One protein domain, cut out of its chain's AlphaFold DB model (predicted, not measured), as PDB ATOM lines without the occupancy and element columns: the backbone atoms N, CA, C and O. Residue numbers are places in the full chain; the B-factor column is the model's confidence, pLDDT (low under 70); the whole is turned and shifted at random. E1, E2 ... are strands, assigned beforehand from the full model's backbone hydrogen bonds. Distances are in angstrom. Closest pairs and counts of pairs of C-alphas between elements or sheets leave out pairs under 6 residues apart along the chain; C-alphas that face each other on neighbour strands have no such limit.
ATOM      1  N   ARG A  73     228.979 259.839 293.452       88.19
ATOM      2  CA  ARG A  73     229.696 259.808 294.723       88.19
ATOM      3  C   ARG A  73     230.682 258.633 294.775       88.19
ATOM      4  O   ARG A  73     230.262 257.483 294.604       88.19
ATOM      5  N   PRO A  74     231.968 258.876 295.091       90.62
ATOM      6  CA  PRO A  74     232.944 257.809 295.229       90.62
ATOM      7  C   PRO A  74     232.596 256.885 296.400       90.62
ATOM      8  O   PRO A  74     232.058 257.304 297.428       90.62
ATOM      9  N   LYS A  75     232.931 255.602 296.252       90.00
ATOM     10  CA  LYS A  75     232.818 254.621 297.333       90.00
ATOM     11  C   LYS A  75     234.062 254.707 298.204       90.00
ATOM     12  O   LYS A  75     235.142 254.322 297.770       90.00
ATOM     13  N   LEU A  76     233.881 255.203 299.419       91.88
ATOM     14  CA  LEU A  76     234.944 255.335 300.408       91.88
ATOM     15  C   LEU A  76     234.977 254.109 301.326       91.88
ATOM     16  O   LEU A  76     233.935 253.494 301.588       91.88
ATOM     17  N   SER A  77     236.168 253.757 301.815       92.50
ATOM     18  CA  SER A  77     236.299 252.790 302.909       92.50
ATOM     19  C   SER A  77     235.737 253.393 304.199       92.50
ATOM     20  O   SER A  77     235.449 254.588 304.268       92.50
ATOM     21  N   ALA A  78     235.566 252.572 305.237       90.00
ATOM     22  CA  ALA A  78     235.204 253.096 306.551       90.00
ATOM     23  C   ALA A  78     236.218 254.169 306.999       90.00
ATOM     24  O   ALA A  78     237.420 253.976 306.836       90.00
ATOM     25  N   ASP A  79     235.704 255.276 307.541       91.50
ATOM     26  CA  ASP A  79     236.447 256.435 308.063       91.50
ATOM     27  C   ASP A  79     237.247 257.278 307.048       91.50
ATOM     28  O   ASP A  79     237.743 258.346 307.411       91.50
ATOM     29  N   ASP A  80     237.323 256.871 305.779       94.81
ATOM     30  CA  ASP A  80     237.894 257.705 304.717       94.81
ATOM     31  C   ASP A  80     236.969 258.906 304.424       94.81
ATOM     32  O   ASP A  80     235.738 258.804 304.447       94.81
ATOM     33  N   VAL A  81     237.560 260.057 304.093       95.44
ATOM     34  CA  VAL A  81     236.829 261.288 303.746       95.44
ATOM     35  C   VAL A  81     237.362 261.844 302.434       95.44
ATOM     36  O   VAL A  81     238.569 261.851 302.214       95.44
ATOM     37  N   ALA A  82     236.485 262.350 301.567       95.19
ATOM     38  CA  ALA A  82     236.898 262.949 300.303       95.19
ATOM     39  C   ALA A  82     236.115 264.219 299.960       95.19
ATOM     40  O   ALA A  82     234.904 264.296 300.176       95.19
ATOM     41  N   VAL A  83     236.810 265.174 299.342       94.69
ATOM     42  CA  VAL A  83     236.208 266.239 298.530       94.69
ATOM     43  C   VAL A  83     236.365 265.827 297.072       94.69
ATOM     44  O   VAL A  83     237.457 265.450 296.655       94.69
ATOM     45  N   TRP A  84     235.286 265.851 296.297       94.50
ATOM     46  CA  TRP A  84     235.261 265.247 294.966       94.50
ATOM     47  C   TRP A  84     234.363 266.025 294.006       94.50
ATOM     48  O   TRP A  84     233.487 266.786 294.424       94.50
ATOM     49  N   HIS A  85     234.586 265.817 292.711       94.00
ATOM     50  CA  HIS A  85     233.799 266.403 291.632       94.00
ATOM     51  C   HIS A  85     233.140 265.319 290.775       94.00
ATOM     52  O   HIS A  85     233.669 264.217 290.637       94.00
ATOM     53  N   LYS A  86     232.013 265.649 290.129       91.88
ATOM     54  CA  LYS A  86     231.274 264.723 289.243       91.88
ATOM     55  C   LYS A  86     232.097 264.191 288.060       91.88
ATOM     56  O   LYS A  86     231.740 263.184 287.471       91.88
ATOM     57  N   GLU A  87     233.182 264.878 287.702       93.69
ATOM     58  CA  GLU A  87     234.105 264.468 286.629       93.69
ATOM     59  C   GLU A  87     235.201 263.506 287.113       93.69
ATOM     60  O   GLU A  87     236.064 263.122 286.333       93.69
ATOM     61  N   GLY A  88     235.190 263.121 288.393       92.38
ATOM     62  CA  GLY A  88     236.058 262.080 288.948       92.38
ATOM     63  C   GLY A  88     237.309 262.572 289.679       92.38
ATOM     64  O   GLY A  88     237.895 261.795 290.424       92.38
ATOM     65  N   HIS A  89     237.699 263.844 289.553       96.38
ATOM     66  CA  HIS A  89     238.833 264.387 290.312       96.38
ATOM     67  C   HIS A  89     238.481 264.634 291.787       96.38
ATOM     68  O   HIS A  89     237.324 264.906 292.131       96.38
ATOM     69  N   SER A  90     239.471 264.520 292.676       96.94
ATOM     70  CA  SER A  90     239.227 264.514 294.119       96.94
ATOM     71  C   SER A  90     240.467 264.725 294.999       96.94
ATOM     72  O   SER A  90     241.607 264.639 294.547       96.94
ATOM     73  N   ILE A  91     240.216 264.997 296.283       98.00
ATOM     74  CA  ILE A  91     241.187 265.000 297.382       98.00
ATOM     75  C   ILE A  91     240.671 264.031 298.450       98.00
ATOM     76  O   ILE A  91     239.595 264.263 299.008       98.00
ATOM     77  N   TRP A  92     241.401 262.948 298.719       97.38
ATOM     78  CA  TRP A  92     241.004 261.877 299.642       97.38
ATOM     79  C   TRP A  92     241.926 261.823 300.849       97.38
ATOM     80  O   TRP A  92     243.142 261.824 300.704       97.38
ATOM     81  N   LEU A  93     241.338 261.720 302.035       98.12
ATOM     82  CA  LEU A  93     242.006 261.511 303.310       98.12
ATOM     83  C   LEU A  93     241.726 260.070 303.724       98.12
ATOM     84  O   LEU A  93     240.578 259.720 304.008       98.12
ATOM     85  N   LYS A  94     242.770 259.240 303.718       97.62
ATOM     86  CA  LYS A  94     242.658 257.787 303.859       97.62
ATOM     87  C   LYS A  94     243.332 257.275 305.126       97.62
ATOM     88  O   LYS A  94     244.270 257.891 305.655       97.62
ATOM     89  N   ALA A  95     242.906 256.094 305.571       96.69
ATOM     90  CA  ALA A  95     243.607 255.340 306.607       96.69
ATOM     91  C   ALA A  95     245.119 255.220 306.307       96.69
ATOM     92  O   ALA A  95     245.547 255.102 305.158       96.69
ATOM     93  N   GLY A  96     245.947 255.266 307.356       97.19
ATOM     94  CA  GLY A  96     247.409 255.265 307.215       97.19
ATOM     95  C   GLY A  96     248.041 256.649 307.021       97.19
ATOM     96  O   GLY A  96     249.231 256.719 306.731       97.19
ATOM     97  N   LYS A  97     247.281 257.736 307.243       97.31
ATOM     98  CA  LYS A  97     247.733 259.139 307.101       97.31
ATOM     99  C   LYS A  97     248.099 259.494 305.654       97.31
ATOM    100  O   LYS A  97     249.080 260.194 305.411       97.31
ATOM    101  N   ILE A  98     247.315 258.988 304.707       97.81
ATOM    102  CA  ILE A  98     247.543 259.174 303.273       97.81
ATOM    103  C   ILE A  98     246.588 260.246 302.759       97.81
ATOM    104  O   ILE A  98     245.397 260.223 303.079       97.81
ATOM    105  N   ILE A  99     247.122 261.170 301.959       98.31
ATOM    106  CA  ILE A  99     246.328 262.117 301.183       98.31
ATOM    107  C   ILE A  99     246.589 261.839 299.706       98.31
ATOM    108  O   ILE A  99     247.726 261.987 299.261       98.31
ATOM    109  N   ASP A 100     245.542 261.471 298.971       97.81
ATOM    110  CA  ASP A 100     245.593 261.319 297.515       97.81
ATOM    111  C   ASP A 100     244.918 262.532 296.866       97.81
ATOM    112  O   ASP A 100     243.776 262.862 297.188       97.81
ATOM    113  N   VAL A 101     245.626 263.199 295.956       98.12
ATOM    114  CA  VAL A 101     245.075 264.257 295.101       98.12
ATOM    115  C   VAL A 101     245.084 263.729 293.674       98.12
ATOM    116  O   VAL A 101     246.153 263.582 293.088       98.12
ATOM    117  N   ASP A 102     243.904 263.421 293.142       97.56
ATOM    118  CA  ASP A 102     243.733 262.888 291.790       97.56
ATOM    119  C   ASP A 102     243.038 263.925 290.909       97.56
ATOM    120  O   ASP A 102     241.903 264.331 291.181       97.56
ATOM    121  N   CYS A 103     243.736 264.402 289.881       98.19
ATOM    122  CA  CYS A 103     243.225 265.377 288.930       98.19
ATOM    123  C   CYS A 103     244.058 265.406 287.640       98.19
ATOM    124  O   CYS A 103     245.190 264.930 287.590       98.19
ATOM    125  N   ALA A 104     243.504 266.023 286.592       98.25
ATOM    126  CA  ALA A 104     244.224 266.231 285.336       98.25
ATOM    127  C   ALA A 104     245.290 267.340 285.433       98.25
ATOM    128  O   ALA A 104     246.362 267.220 284.849       98.25
ATOM    129  N   VAL A 105     244.997 268.430 286.154       98.00
ATOM    130  CA  VAL A 105     245.911 269.567 286.355       98.00
ATOM    131  C   VAL A 105     245.803 270.047 287.800       98.00
ATOM    132  O   VAL A 105     244.721 270.434 288.245       98.00
ATOM    133  N   LEU A 106     246.929 270.072 288.519       97.94
ATOM    134  CA  LEU A 106     247.022 270.596 289.882       97.94
ATOM    135  C   LEU A 106     247.751 271.943 289.888       97.94
ATOM    136  O   LEU A 106     248.971 272.000 289.749       97.94
ATOM    137  N   ASN A 107     247.007 273.030 290.094       98.00
ATOM    138  CA  ASN A 107     247.576 274.369 290.238       98.00
ATOM    139  C   ASN A 107     247.710 274.736 291.719       98.00
ATOM    140  O   ASN A 107     246.717 274.749 292.446       98.00
ATOM    141  N   ILE A 108     248.919 275.093 292.154       97.69
ATOM    142  CA  ILE A 108     249.198 275.539 293.525       97.69
ATOM    143  C   ILE A 108     249.722 276.972 293.470       97.69
ATOM    144  O   ILE A 108     250.788 277.231 292.916       97.69
ATOM    145  N   LYS A 109     248.978 277.913 294.062       97.62
ATOM    146  CA  LYS A 109     249.380 279.319 294.171       97.62
ATOM    147  C   LYS A 109     249.623 279.675 295.633       97.62
ATOM    148  O   LYS A 109     248.687 279.702 296.427       97.62
ATOM    149  N   ALA A 110     250.870 279.993 295.961       97.75
ATOM    150  CA  ALA A 110     251.283 280.475 297.273       97.75
ATOM    151  C   ALA A 110     252.133 281.741 297.107       97.75
ATOM    152  O   ALA A 110     252.966 281.810 296.209       97.75
ATOM    153  N   SER A 111     251.917 282.752 297.951       98.12
ATOM    154  CA  SER A 111     252.639 284.033 297.879       98.12
ATOM    155  C   SER A 111     254.020 284.007 298.531       98.12
ATOM    156  O   SER A 111     254.826 284.892 298.269       98.12
ATOM    157  N   THR A 112     254.270 283.035 299.411       98.31
ATOM    158  CA  THR A 112     255.486 282.985 300.234       98.31
ATOM    159  C   THR A 112     256.343 281.783 299.872       98.31
ATOM    160  O   THR A 112     257.470 281.949 299.422       98.31
ATOM    161  N   SER A 113     255.829 280.566 300.059       97.50
ATOM    162  CA  SER A 113     256.559 279.341 299.728       97.50
ATOM    163  C   SER A 113     255.638 278.122 299.658       97.50
ATOM    164  O   SER A 113     254.541 278.119 300.219       97.50
ATOM    165  N   VAL A 114     256.113 277.079 298.975       98.00
ATOM    166  CA  VAL A 114     255.595 275.707 299.051       98.00
ATOM    167  C   VAL A 114     256.722 274.857 299.635       98.00
ATOM    168  O   VAL A 114     257.805 274.810 299.059       98.00
ATOM    169  N   ASN A 115     256.495 274.226 300.788       97.88
ATOM    170  CA  ASN A 115     257.536 273.508 301.530       97.88
ATOM    171  C   ASN A 115     257.198 272.021 301.631       97.88
ATOM    172  O   ASN A 115     256.067 271.663 301.956       97.88
ATOM    173  N   PHE A 116     258.199 271.168 301.426       97.69
ATOM    174  CA  PHE A 116     258.086 269.721 301.575       97.69
ATOM    175  C   PHE A 116     259.113 269.227 302.597       97.69
ATOM    176  O   PHE A 116     260.315 269.332 302.368       97.69
ATOM    177  N   THR A 117     258.645 268.643 303.699       97.94
ATOM    178  CA  THR A 117     259.503 267.964 304.682       97.94
ATOM    179  C   THR A 117     259.323 266.461 304.523       97.94
ATOM    180  O   THR A 117     258.469 265.851 305.161       97.94
ATOM    181  N   THR A 118     260.092 265.871 303.610       97.69
ATOM    182  CA  THR A 118     260.031 264.441 303.276       97.69
ATOM    183  C   THR A 118     261.409 263.939 302.832       97.69
ATOM    184  O   THR A 118     262.142 264.696 302.196       97.69
ATOM    185  N   PRO A 119     261.776 262.673 303.104       97.81
ATOM    186  CA  PRO A 119     263.014 262.090 302.588       97.81
ATOM    187  C   PRO A 119     263.068 261.967 301.059       97.81
ATOM    188  O   PRO A 119     264.155 261.849 300.500       97.81
TER     189      PRO A 119
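AT A GLANCE: This is residues 73 to 119 of the 172 residues of an uncharacterized protein of Ephemeroptericola cinctiostellae (UniProt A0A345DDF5). With little regular structure, this is a small sheet of three strands, E1, E2 and E3, from which residues 106 to 119 stick out as a long hooked arm. The 47 printed residues hold no named helix; the order E1, E2, E3 is antiparallel, the class all strand, with 14 residues in named elements. The whole is loose, with a radius of gyration of the C-alphas of 13.1 A and spans of 36 by 26 by 15 A.

IN THESE COORDINATES: E1, residues 81 to 84, begins at C-alpha 81 (236.829, 261.288, 303.746). E2, residues 90 to 94, measures 12.3 A. E3, residues 98 to 102, measures 12.7 A and ends at C-alpha 102 (243.733, 262.888, 291.790).

HOW THE PARTS SIT: The strands form a meander, each the antiparallel neighbour of the one before. In the hairpin E1 and E2, N 83 and O 91 are 2.9 A apart. In the hairpin E2 and E3, N 92 and O 100 are 2.8 A apart.

THE WHOLE: The printed part has no cut; both links are tight. Residues 106 to 119 stand free. No printed residue is under 70 in pLDDT.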